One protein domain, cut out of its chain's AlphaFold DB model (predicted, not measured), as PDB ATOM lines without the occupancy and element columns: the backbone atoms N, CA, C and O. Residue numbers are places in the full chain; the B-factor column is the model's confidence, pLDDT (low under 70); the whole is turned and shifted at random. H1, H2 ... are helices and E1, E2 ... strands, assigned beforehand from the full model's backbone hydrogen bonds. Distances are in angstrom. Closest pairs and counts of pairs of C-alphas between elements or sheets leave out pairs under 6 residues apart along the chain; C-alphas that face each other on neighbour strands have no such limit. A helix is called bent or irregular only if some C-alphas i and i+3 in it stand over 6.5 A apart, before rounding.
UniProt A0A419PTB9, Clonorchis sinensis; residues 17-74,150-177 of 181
ATOM      1  N   ARG A  17      46.633 -28.386   9.753       58.75
ATOM      2  CA  ARG A  17      47.409 -29.625   9.746       58.75
ATOM      3  C   ARG A  17      47.708 -29.965   8.302       58.75
ATOM      4  O   ARG A  17      46.846 -30.493   7.604       58.75
ATOM      5  N   VAL A  18      48.918 -29.631   7.879       58.28
ATOM      6  CA  VAL A  18      49.424 -29.908   6.540       58.28
ATOM      7  C   VAL A  18      50.270 -31.173   6.600       58.28
ATOM      8  O   VAL A  18      51.197 -31.268   7.401       58.28
ATOM      9  N   THR A  19      49.942 -32.181   5.796       58.94
ATOM     10  CA  THR A  19      50.737 -33.416   5.713       58.94
ATOM     11  C   THR A  19      51.113 -33.695   4.268       58.94
ATOM     12  O   THR A  19      50.246 -33.743   3.395       58.94
ATOM     13  N   THR A  20      52.406 -33.919   4.032       53.16
ATOM     14  CA  THR A  20      52.894 -34.521   2.792       53.16
ATOM     15  C   THR A  20      52.904 -36.030   2.948       53.16
ATOM     16  O   THR A  20      53.631 -36.568   3.785       53.16
ATOM     17  N   THR A  21      52.132 -36.733   2.136       56.72
ATOM     18  CA  THR A  21      52.306 -38.179   1.965       56.72
ATOM     19  C   THR A  21      53.150 -38.433   0.727       56.72
ATOM     20  O   THR A  21      52.971 -37.708  -0.255       56.72
ATOM     21  N   PRO A  22      54.044 -39.442   0.727       57.59
ATOM     22  CA  PRO A  22      54.794 -39.777  -0.467       57.59
ATOM     23  C   PRO A  22      53.793 -40.111  -1.586       57.59
ATOM     24  O   PRO A  22      53.009 -41.055  -1.448       57.59
ATOM     25  N   PRO A  23      53.800 -39.343  -2.682       62.28
ATOM     26  CA  PRO A  23      52.997 -39.628  -3.860       62.28
ATOM     27  C   PRO A  23      53.371 -41.007  -4.363       62.28
ATOM     28  O   PRO A  23      54.550 -41.376  -4.350       62.28
ATOM     29  N   THR A  24      52.397 -41.746  -4.881       61.88
ATOM     30  CA  THR A  24      52.662 -43.063  -5.468       61.88
ATOM     31  C   THR A  24      53.793 -43.006  -6.494       61.88
ATOM     32  O   THR A  24      54.638 -43.892  -6.503       61.88
ATOM     33  N   HIS A  25      53.879 -41.919  -7.269       65.00
ATOM     34  CA  HIS A  25      54.913 -41.672  -8.278       65.00
ATOM     35  C   HIS A  25      56.318 -41.368  -7.745       65.00
ATOM     36  O   HIS A  25      57.287 -41.661  -8.439       65.00
ATOM     37  N   ALA A  26      56.442 -40.790  -6.549       62.56
ATOM     38  CA  ALA A  26      57.731 -40.396  -5.972       62.56
ATOM     39  C   ALA A  26      58.217 -41.384  -4.897       62.56
ATOM     40  O   ALA A  26      59.174 -41.106  -4.171       62.56
ATOM     41  N   ASN A  27      57.551 -42.539  -4.784       76.75
ATOM     42  CA  ASN A  27      57.965 -43.630  -3.920       76.75
ATOM     43  C   ASN A  27      58.879 -44.595  -4.693       76.75
ATOM     44  O   ASN A  27      58.475 -45.162  -5.709       76.75
ATOM     45  N   GLY A  28      60.092 -44.821  -4.182       76.06
ATOM     46  CA  GLY A  28      61.089 -45.693  -4.817       76.06
ATOM     47  C   GLY A  28      60.624 -47.140  -5.025       76.06
ATOM     48  O   GLY A  28      61.109 -47.813  -5.933       76.06
ATOM     49  N   PHE A  29      59.635 -47.611  -4.259       78.00
ATOM     50  CA  PHE A  29      59.090 -48.961  -4.405       78.00
ATOM     51  C   PHE A  29      58.100 -49.118  -5.561       78.00
ATOM     52  O   PHE A  29      57.828 -50.258  -5.933       78.00
ATOM     53  N   LEU A  30      57.593 -48.039  -6.175       75.69
ATOM     54  CA  LEU A  30      56.551 -48.133  -7.214       75.69
ATOM     55  C   LEU A  30      56.950 -49.039  -8.390       75.69
ATOM     56  O   LEU A  30      56.102 -49.715  -8.961       75.69
ATOM     57  N   ARG A  31      58.238 -49.066  -8.742       76.75
ATOM     58  CA  ARG A  31      58.777 -49.882  -9.845       76.75
ATOM     59  C   ARG A  31      59.476 -51.162  -9.376       76.75
ATOM     60  O   ARG A  31      60.139 -51.822 -10.173       76.75
ATOM     61  N   SER A  32      59.372 -51.505  -8.092       82.25
ATOM     62  CA  SER A  32      59.987 -52.722  -7.561       82.25
ATOM     63  C   SER A  32      59.241 -53.975  -8.036       82.25
ATOM     64  O   SER A  32      58.026 -53.955  -8.238       82.25
ATOM     65  N   ARG A  33      59.977 -55.072  -8.250       77.69
ATOM     66  CA  ARG A  33      59.395 -56.352  -8.678       77.69
ATOM     67  C   ARG A  33      58.715 -57.046  -7.494       77.69
ATOM     68  O   ARG A  33      59.260 -57.071  -6.395       77.69
ATOM     69  N   GLY A  34      57.563 -57.668  -7.740       82.62
ATOM     70  CA  GLY A  34      56.847 -58.464  -6.741       82.62
ATOM     71  C   GLY A  34      56.022 -57.631  -5.755       82.62
ATOM     72  O   GLY A  34      55.536 -56.548  -6.077       82.62
ATOM     73  N   VAL A  35      55.833 -58.160  -4.542       81.31
ATOM     74  CA  VAL A  35      54.899 -57.612  -3.538       81.31
ATOM     75  C   VAL A  35      55.272 -56.224  -3.013       81.31
ATOM     76  O   VAL A  35      54.384 -55.454  -2.649       81.31
ATOM     77  N   SER A  36      56.554 -55.856  -3.023       82.31
ATOM     78  CA  SER A  36      57.001 -54.520  -2.605       82.31
ATOM     79  C   SER A  36      56.458 -53.407  -3.509       82.31
ATOM     80  O   SER A  36      56.275 -52.283  -3.046       82.31
ATOM     81  N   GLY A  37      56.104 -53.722  -4.763       84.00
ATOM     82  CA  GLY A  37      55.473 -52.783  -5.695       84.00
ATOM     83  C   GLY A  37      54.122 -52.251  -5.210       84.00
ATOM     84  O   GLY A  37      53.695 -51.172  -5.623       84.00
ATOM     85  N   PHE A  38      53.469 -52.958  -4.283       85.25
ATOM     86  CA  PHE A  38      52.190 -52.551  -3.700       85.25
ATOM     87  C   PHE A  38      52.327 -51.623  -2.486       85.25
ATOM     88  O   PHE A  38      51.322 -51.065  -2.043       85.25
ATOM     89  N   ILE A  39      53.540 -51.400  -1.963       84.69
ATOM     90  CA  ILE A  39      53.773 -50.519  -0.804       84.69
ATOM     91  C   ILE A  39      53.219 -49.097  -1.036       84.69
ATOM     92  O   ILE A  39      52.484 -48.604  -0.175       84.69
ATOM     93  N   PRO A  40      53.461 -48.430  -2.186       85.62
ATOM     94  CA  PRO A  40      52.898 -47.102  -2.427       85.62
ATOM     95  C   PRO A  40      51.362 -47.104  -2.443       85.62
ATOM     96  O   PRO A  40      50.732 -46.176  -1.937       85.62
ATOM     97  N   MET A  41      50.749 -48.167  -2.976       86.75
ATOM     98  CA  MET A  41      49.291 -48.327  -2.988       86.75
ATOM     99  C   MET A  41      48.740 -48.549  -1.570       86.75
ATOM    100  O   MET A  41      47.676 -48.032  -1.233       86.75
ATOM    101  N   ALA A  42      49.478 -49.250  -0.704       85.56
ATOM    102  CA  ALA A  42      49.126 -49.429   0.706       85.56
ATOM    103  C   ALA A  42      49.143 -48.116   1.498       85.56
ATOM    104  O   ALA A  42      48.207 -47.838   2.259       85.56
ATOM    105  N   TYR A  43      50.150 -47.266   1.275       86.00
ATOM    106  CA  TYR A  43      50.160 -45.918   1.849       86.00
ATOM    107  C   TYR A  43      48.980 -45.084   1.352       86.00
ATOM    108  O   TYR A  43      48.328 -44.403   2.146       86.00
ATOM    109  N   ARG A  44      48.632 -45.205   0.068       87.50
ATOM    110  CA  ARG A  44      47.469 -44.518  -0.497       87.50
ATOM    111  C   ARG A  44      46.145 -44.973   0.124       87.50
ATOM    112  O   ARG A  44      45.327 -44.124   0.466       87.50
ATOM    113  N   GLU A  45      45.924 -46.274   0.333       88.12
ATOM    114  CA  GLU A  45      44.718 -46.748   1.043       88.12
ATOM    115  C   GLU A  45      44.674 -46.244   2.492       88.12
ATOM    116  O   GLU A  45      43.601 -45.915   3.002       88.12
ATOM    117  N   SER A  46      45.828 -46.153   3.157       87.94
ATOM    118  CA  SER A  46      45.921 -45.595   4.512       87.94
ATOM    119  C   SER A  46      45.522 -44.117   4.537       87.94
ATOM    120  O   SER A  46      44.741 -43.708   5.399       87.94
ATOM    121  N   LEU A  47      45.968 -43.337   3.547       88.69
ATOM    122  CA  LEU A  47      45.566 -41.940   3.374       88.69
ATOM    123  C   LEU A  47      44.065 -41.805   3.085       88.69
ATOM    124  O   LEU A  47      43.410 -40.962   3.691       88.69
ATOM    125  N   ILE A  48      43.496 -42.655   2.223       89.81
ATOM    126  CA  ILE A  48      42.046 -42.674   1.959       89.81
ATOM    127  C   ILE A  48      41.273 -42.935   3.255       89.81
ATOM    128  O   ILE A  48      40.334 -42.204   3.568       89.81
ATOM    129  N   LYS A  49      41.678 -43.937   4.048       90.12
ATOM    130  CA  LYS A  49      41.047 -44.236   5.346       90.12
ATOM    131  C   LYS A  49      41.127 -43.042   6.300       90.12
ATOM    132  O   LYS A  49      40.134 -42.726   6.955       90.12
ATOM    133  N   LEU A  50      42.279 -42.375   6.367       89.81
ATOM    134  CA  LEU A  50      42.484 -41.192   7.202       89.81
ATOM    135  C   LEU A  50      41.594 -40.022   6.756       89.81
ATOM    136  O   LEU A  50      40.864 -39.460   7.572       89.81
ATOM    137  N   ALA A  51      41.603 -39.696   5.463       89.75
ATOM    138  CA  ALA A  51      40.806 -38.618   4.887       89.75
ATOM    139  C   ALA A  51      39.295 -38.862   5.053       89.75
ATOM    140  O   ALA A  51      38.567 -37.945   5.430       89.75
ATOM    141  N   SER A  52      38.819 -40.100   4.874       91.44
ATOM    142  CA  SER A  52      37.414 -40.468   5.116       91.44
ATOM    143  C   SER A  52      36.997 -40.297   6.579       91.44
ATOM    144  O   SER A  52      35.882 -39.842   6.858       91.44
ATOM    145  N   ARG A  53      37.883 -40.621   7.535       89.44
ATOM    146  CA  ARG A  53      37.624 -40.386   8.965       89.44
ATOM    147  C   ARG A  53      37.481 -38.896   9.261       89.44
ATOM    148  O   ARG A  53      36.502 -38.505   9.889       89.44
ATOM    149  N   PHE A  54      38.394 -38.064   8.763       89.00
ATOM    150  CA  PHE A  54      38.300 -36.616   8.960       89.00
ATOM    151  C   PHE A  54      37.098 -35.993   8.252       89.00
ATOM    152  O   PHE A  54      36.436 -35.157   8.849       89.00
ATOM    153  N   SER A  55      36.741 -36.450   7.049       87.12
ATOM    154  CA  SER A  55      35.516 -36.009   6.365       87.12
ATOM    155  C   SER A  55      34.250 -36.334   7.173       87.12
ATOM    156  O   SER A  55      33.298 -35.556   7.203       87.12
ATOM    157  N   THR A  56      34.245 -37.463   7.888       85.44
ATOM    158  CA  THR A  56      33.147 -37.816   8.799       85.44
ATOM    159  C   THR A  56      33.101 -36.888  10.014       85.44
ATOM    160  O   THR A  56      32.023 -36.431  10.377       85.44
ATOM    161  N   LEU A  57      34.249 -36.574  10.620       85.94
ATOM    162  CA  LEU A  57      34.336 -35.657  11.767       85.94
ATOM    163  C   LEU A  57      33.998 -34.203  11.402       85.94
ATOM    164  O   LEU A  57      33.389 -33.499  12.205       85.94
ATOM    165  N   ASP A  58      34.359 -33.776  10.194       84.62
ATOM    166  CA  ASP A  58      34.042 -32.455   9.648       84.62
ATOM    167  C   ASP A  58      32.530 -32.287   9.442       84.62
ATOM    168  O   ASP A  58      31.929 -31.315   9.897       84.62
ATOM    169  N   ARG A  59      31.860 -33.313   8.895       82.50
ATOM    170  CA  ARG A  59      30.387 -33.361   8.827       82.50
ATOM    171  C   ARG A  59      29.720 -33.260  10.199       82.50
ATOM    172  O   ARG A  59      28.645 -32.676  10.310       82.50
ATOM    173  N   LEU A  60      30.346 -33.827  11.229       85.31
ATOM    174  CA  LEU A  60      29.902 -33.729  12.622       85.31
ATOM    175  C   LEU A  60      30.342 -32.416  13.297       85.31
ATOM    176  O   LEU A  60      30.135 -32.254  14.499       85.31
ATOM    177  N   LYS A  61      30.970 -31.492  12.552       82.38
ATOM    178  CA  LYS A  61      31.521 -30.204  13.013       82.38
ATOM    179  C   LYS A  61      32.409 -30.326  14.253       82.38
ATOM    180  O   LYS A  61      32.502 -29.403  15.057       82.38
ATOM    181  N   THR A  62      33.044 -31.482  14.427       77.94
ATOM    182  CA  THR A  62      33.820 -31.791  15.632       77.94
ATOM    183  C   THR A  62      35.252 -31.277  15.509       77.94
ATOM    184  O   THR A  62      35.842 -30.844  16.494       77.94
ATOM    185  N   VAL A  63      35.829 -31.340  14.303       79.75
ATOM    186  CA  VAL A  63      37.224 -30.965  14.032       79.75
ATOM    187  C   VAL A  63      37.340 -30.434  12.604       79.75
ATOM    188  O   VAL A  63      36.734 -31.000  11.698       79.75
ATOM    189  N   ASN A  64      38.174 -29.414  12.393       79.69
ATOM    190  CA  ASN A  64      38.558 -28.981  11.048       79.69
ATOM    191  C   ASN A  64      39.402 -30.071  10.355       79.69
ATOM    192  O   ASN A  64      40.362 -30.570  10.959       79.69
ATOM    193  N   PRO A  65      39.096 -30.443   9.102       82.19
ATOM    194  CA  PRO A  65      39.842 -31.471   8.401       82.19
ATOM    195  C   PRO A  65      41.271 -30.993   8.085       82.19
ATOM    196  O   PRO A  65      41.486 -29.815   7.793       82.19
ATOM    197  N   PRO A  66      42.269 -31.892   8.141       87.00
ATOM    198  CA  PRO A  66      43.620 -31.589   7.689       87.00
ATOM    199  C   PRO A  66      43.662 -31.377   6.171       87.00
ATOM    200  O   PRO A  66      42.851 -31.929   5.421       87.00
ATOM    201  N   VAL A  67      44.667 -30.625   5.728       87.44
ATOM    202  CA  VAL A  67      44.975 -30.403   4.315       87.44
ATOM    203  C   VAL A  67      46.106 -31.347   3.911       87.44
ATOM    204  O   VAL A  67      47.149 -31.424   4.565       87.44
ATOM    205  N   PHE A  68      45.911 -32.071   2.815       88.62
ATOM    206  CA  PHE A  68      46.887 -33.032   2.308       88.62
ATOM    207  C   PHE A  68      47.532 -32.514   1.028       88.62
ATOM    208  O   PHE A  68      46.834 -32.046   0.127       88.62
ATOM    209  N   TRP A  69      48.851 -32.653   0.927       87.69
ATOM    210  CA  TRP A  69      49.604 -32.335  -0.284       87.69
ATOM    211  C   TRP A  69      50.379 -33.558  -0.769       87.69
ATOM    212  O   TRP A  69      50.947 -34.316   0.019       87.69
ATOM    213  N   GLU A  70      50.411 -33.744  -2.082       86.50
ATOM    214  CA  GLU A  70      51.246 -34.732  -2.759       86.50
ATOM    215  C   GLU A  70      52.356 -33.988  -3.497       86.50
ATOM    216  O   GLU A  70      52.087 -33.150  -4.356       86.50
ATOM    217  N   TYR A  71      53.604 -34.313  -3.172       86.94
ATOM    218  CA  TYR A  71      54.764 -33.847  -3.924       86.94
ATOM    219  C   TYR A  71      54.719 -34.327  -5.389       86.94
ATOM    220  O   TYR A  71      54.214 -35.394  -5.718       86.94
ATOM    221  N   TYR A  72      55.274 -33.577  -6.317       83.38
ATOM    222  CA  TYR A  72      55.455 -34.024  -7.683       83.38
ATOM    223  C   TYR A  72      56.593 -33.247  -8.315       83.38
ATOM    224  O   TYR A  72      56.511 -32.045  -8.554       83.38
ATOM    225  N   ARG A  73      57.659 -33.973  -8.630       83.56
ATOM    226  CA  ARG A  73      58.733 -33.480  -9.477       83.56
ATOM    227  C   ARG A  73      59.217 -34.636 -10.350       83.56
ATOM    228  O   ARG A  73      59.579 -35.682  -9.805       83.56
ATOM    229  N   PRO A  74      59.206 -34.491 -11.687       82.00
ATOM    230  CA  PRO A  74      59.626 -35.561 -12.587       82.00
ATOM    231  C   PRO A  74      61.026 -36.069 -12.236       82.00
ATOM    232  O   PRO A  74      61.942 -35.268 -12.086       82.00
ATOM    233  N   CYS A 150      54.032 -29.299  -5.434       85.12
ATOM    234  CA  CYS A 150      53.034 -29.954  -4.606       85.12
ATOM    235  C   CYS A 150      51.638 -29.715  -5.176       85.12
ATOM    236  O   CYS A 150      51.286 -28.612  -5.597       85.12
ATOM    237  N   HIS A 151      50.810 -30.752  -5.135       85.31
ATOM    238  CA  HIS A 151      49.412 -30.685  -5.530       85.31
ATOM    239  C   HIS A 151      48.511 -30.972  -4.338       85.31
ATOM    240  O   HIS A 151      48.768 -31.884  -3.552       85.31
ATOM    241  N   LEU A 152      47.432 -30.201  -4.232       87.94
ATOM    242  CA  LEU A 152      46.416 -30.416  -3.217       87.94
ATOM    243  C   LEU A 152      45.718 -31.761  -3.449       87.94
ATOM    244  O   LEU A 152      45.276 -32.076  -4.561       87.94
ATOM    245  N   VAL A 153      45.578 -32.533  -2.378       87.50
ATOM    246  CA  VAL A 153      44.944 -33.847  -2.395       87.50
ATOM    247  C   VAL A 153      43.578 -33.760  -1.738       87.50
ATOM    248  O   VAL A 153      43.445 -33.437  -0.560       87.50
ATOM    249  N   THR A 154      42.549 -34.107  -2.504       89.19
ATOM    250  CA  THR A 154      41.176 -34.227  -2.007       89.19
ATOM    251  C   THR A 154      40.760 -35.689  -1.950       89.19
ATOM    252  O   THR A 154      41.205 -36.512  -2.755       89.19
ATOM    253  N   LEU A 155      39.857 -36.022  -1.023       88.88
ATOM    254  CA  LEU A 155      39.306 -37.374  -0.918       88.88
ATOM    255  C   LEU A 155      38.683 -37.829  -2.248       88.88
ATOM    256  O   LEU A 155      38.933 -38.943  -2.697       88.88
ATOM    257  N   THR A 156      37.953 -36.943  -2.929       89.56
ATOM    258  CA  THR A 156      37.358 -37.217  -4.245       89.56
ATOM    259  C   THR A 156      38.412 -37.600  -5.285       89.56
ATOM    260  O   THR A 156      38.239 -38.593  -5.990       89.56
ATOM    261  N   ARG A 157      39.537 -36.869  -5.345       89.06
ATOM    262  CA  ARG A 157      40.658 -37.187  -6.244       89.06
ATOM    263  C   ARG A 157      41.309 -38.524  -5.890       89.06
ATOM    264  O   ARG A 157      41.649 -39.303  -6.778       89.06
ATOM    265  N   LEU A 158      41.470 -38.813  -4.597       88.38
ATOM    266  CA  LEU A 158      42.042 -40.084  -4.158       88.38
ATOM    267  C   LEU A 158      41.188 -41.281  -4.582       88.38
ATOM    268  O   LEU A 158      41.738 -42.303  -5.002       88.38
ATOM    269  N   LEU A 159      39.864 -41.137  -4.485       88.38
ATOM    270  CA  LEU A 159      38.896 -42.170  -4.844       88.38
ATOM    271  C   LEU A 159      38.754 -42.354  -6.360       88.38
ATOM    272  O   LEU A 159      38.590 -43.495  -6.792       88.38
ATOM    273  N   SER A 160      38.848 -41.281  -7.154       87.81
ATOM    274  CA  SER A 160      38.700 -41.350  -8.616       87.81
ATOM    275  C   SER A 160      39.892 -41.997  -9.325       87.81
ATOM    276  O   SER A 160      39.717 -42.658 -10.345       87.81
ATOM    277  N   GLN A 161      41.106 -41.857  -8.786       86.12
ATOM    278  CA  GLN A 161      42.320 -42.454  -9.353       86.12
ATOM    279  C   GLN A 161      42.445 -43.941  -8.975       86.12
ATOM    280  O   GLN A 161      43.194 -44.322  -8.067       86.12
ATOM    281  N   THR A 162      41.696 -44.791  -9.675       82.25
ATOM    282  CA  THR A 162      41.608 -46.235  -9.406       82.25
ATOM    283  C   THR A 162      42.902 -46.995  -9.701       82.25
ATOM    284  O   THR A 162      43.169 -48.003  -9.049       82.25
ATOM    285  N   GLN A 163      43.753 -46.484 -10.597       81.31
ATOM    286  CA  GLN A 163      45.011 -47.126 -11.003       81.31
ATOM    287  C   GLN A 163      46.045 -47.271  -9.871       81.31
ATOM    288  O   GLN A 163      46.989 -48.046  -9.989       81.31
ATOM    289  N   PHE A 164      45.878 -46.530  -8.774       80.56
ATOM    290  CA  PHE A 164      46.776 -46.558  -7.616       80.56
ATOM    291  C   PHE A 164      46.160 -47.237  -6.387       80.56
ATOM    292  O   PHE A 164      46.698 -47.127  -5.284       80.56
ATOM    293  N   ARG A 165      45.013 -47.900  -6.554       83.56
ATOM    294  CA  ARG A 165      44.327 -48.622  -5.479       83.56
ATOM    295  C   ARG A 165      44.934 -50.006  -5.311       83.56
ATOM    296  O   ARG A 165      45.337 -50.641  -6.283       83.56
ATOM    297  N   LEU A 166      44.935 -50.506  -4.078       84.38
ATOM    298  CA  LEU A 166      45.319 -51.894  -3.839       84.38
ATOM    299  C   LEU A 166      44.326 -52.832  -4.555       84.38
ATOM    300  O   LEU A 166      43.105 -52.625  -4.460       84.38
ATOM    301  N   PRO A 167      44.805 -53.893  -5.227       84.69
ATOM    302  CA  PRO A 167      43.941 -54.960  -5.712       84.69
ATOM    303  C   PRO A 167      43.033 -55.491  -4.599       84.69
ATOM    304  O   PRO A 167      43.413 -55.520  -3.426       84.69
ATOM    305  N   TRP A 168      41.810 -55.890  -4.953       81.94
ATOM    306  CA  TRP A 168      40.793 -56.277  -3.967       81.94
ATOM    307  C   TRP A 168      41.262 -57.428  -3.061       81.94
ATOM    308  O   TRP A 168      41.037 -57.376  -1.855       81.94
ATOM    309  N   TYR A 169      42.004 -58.397  -3.601       81.56
ATOM    310  CA  TYR A 169      42.522 -59.536  -2.842       81.56
ATOM    311  C   TYR A 169      43.559 -59.115  -1.786       81.56
ATOM    312  O   TYR A 169      43.533 -59.606  -0.660       81.56
ATOM    313  N   LEU A 170      44.415 -58.129  -2.084       81.31
ATOM    314  CA  LEU A 170      45.346 -57.572  -1.094       81.31
ATOM    315  C   LEU A 170      44.633 -56.704  -0.051       81.31
ATOM    316  O   LEU A 170      45.064 -56.660   1.098       81.31
ATOM    317  N   ARG A 171      43.519 -56.048  -0.407       75.62
ATOM    318  CA  ARG A 171      42.681 -55.333   0.574       75.62
ATOM    319  C   ARG A 171      42.049 -56.282   1.592       75.62
ATOM    320  O   ARG A 171      41.952 -55.908   2.756       75.62
ATOM    321  N   CYS A 172      41.676 -57.494   1.179       74.50
ATOM    322  CA  CYS A 172      41.187 -58.534   2.087       74.50
ATOM    323  C   CYS A 172      42.285 -59.058   3.026       74.50
ATOM    324  O   CYS A 172      42.000 -59.353   4.182       74.50
ATOM    325  N   LEU A 173      43.537 -59.121   2.560       74.06
ATOM    326  CA  LEU A 173      44.690 -59.559   3.363       74.06
ATOM    327  C   LEU A 173      45.281 -58.448   4.248       74.06
ATOM    328  O   LEU A 173      45.988 -58.732   5.212       74.06
ATOM    329  N   TYR A 174      44.977 -57.181   3.956       67.00
ATOM    330  CA  TYR A 174      45.485 -56.012   4.683       67.00
ATOM    331  C   TYR A 174      45.304 -56.071   6.214       67.00
ATOM    332  O   TYR A 174      46.253 -55.720   6.913       67.00
ATOM    333  N   PRO A 175      44.148 -56.494   6.774       65.31
ATOM    334  CA  PRO A 175      43.970 -56.582   8.223       65.31
ATOM    335  C   PRO A 175      44.960 -57.555   8.866       65.31
ATOM    336  O   PRO A 175      45.495 -57.256   9.923       65.31
ATOM    337  N   VAL A 176      45.244 -58.670   8.186       64.19
ATOM    338  CA  VAL A 176      46.190 -59.695   8.639       64.19
ATOM    339  C   VAL A 176      47.613 -59.141   8.595       64.19
ATOM    340  O   VAL A 176      48.327 -59.195   9.588       64.19
ATOM    341  N   LEU A 177      48.008 -58.518   7.482       61.72
ATOM    342  CA  LEU A 177      49.346 -57.933   7.335       61.72
ATOM    343  C   LEU A 177      49.630 -56.825   8.360       61.72
ATOM    344  O   LEU A 177      50.757 -56.706   8.827       61.72
TER     345      LEU A 177
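This is residues 17 to 74 and 150 to 177 of the 181 residues of a protein of Clonorchis sinensis (UniProt A0A419PTB9). A small, twisted sheet of three strands, E1, E2 and E3, stands to one side of a single long helix, H2, which makes the longest axis and only grazes the sheet. H3 packs on the middle stretch of H2, H1 packs near its first end, and H4 lies on the other side of H2 from the sheet, near H2 but loosely placed. The printed part has 86 residues, with four named helices and three named strands in the order E1 H1 H2 E2 E3 H3 H4. The sheet is mixed, in the order E1 E2 E3, and the class is mixed, helices and strands. The whole is compact, with a radius of gyration of the C-alphas of 13.8 A and spans of 44 by 33 by 20 A.

In the sheet, E1 is residues 18 to 21, 9.9 A long from C-alpha 18 at (49.424, -29.908, 6.540); E2 is residues 67 to 71, 13.3 A; E3 is residues 150 to 153, 9.2 A. H2 is residues 34 to 59, 39.7 A from C-alpha 34 at (56.847, -58.464, -6.741) to C-alpha 59. H1 is residues 28 to 31, 6.9 A; H3 is residues 155 to 160, 8.7 A; H4 is residues 168 to 177, 14.3 A, ending at C-alpha 177 at (49.346, -57.933, 7.335). H2 has a kink of 30 degrees near residue 41. H2 is irregular, with C-alphas 37 and 40 7.0 A apart; H4 is too, with C-alphas 172 and 175 7.0 A apart; H1 is only just irregular, with C-alphas 28 and 31 6.9 A apart.

E1 and E2 are parallel at 39 degrees, with N 69 and O 19 at 3.0 A, within hydrogen-bond range. E2 and E3 are antiparallel at 137 degrees, with N 151 and O 70 at 2.8 A. E1, H1 and H2, and E2 form a strand-helix-strand unit, two parallel neighbour strands joined through helices, with a right-handed crossover. H2 only grazes the sheet, with residues 40 to 51. H3 touches residues 44 to 52 of H2, closest at the C-alphas of Ala 51 and Leu 155, 6.1 A, at a steep tilt of 46 degrees, opposite ways. H1 touches residues 36 to 40 of H2, closest at the C-alphas of Leu 30 and Gly 37, 5.0 A. H4 is near H2, with 7 pairs of C-alphas within 10 A, and apart from H3. Every O i to N i+4 pair is within range in H3, 18 of 22 in H2 and 4 of 6 in H4; H1 is too short for such a pair, and its one O i to N i+3 pair is not within range.

The two C-alphas farthest apart, those of Arg 33 and Lys 61, are 43.9 A apart. Residues 75 to 149 are not printed, and C-alphas 74 and 150 are 11.8 A apart across this cut. Of the links that are printed whole, none is long. Mean pLDDT of the printed part is 80.6; residues 17 to 26 and 174 to 177 are under 70.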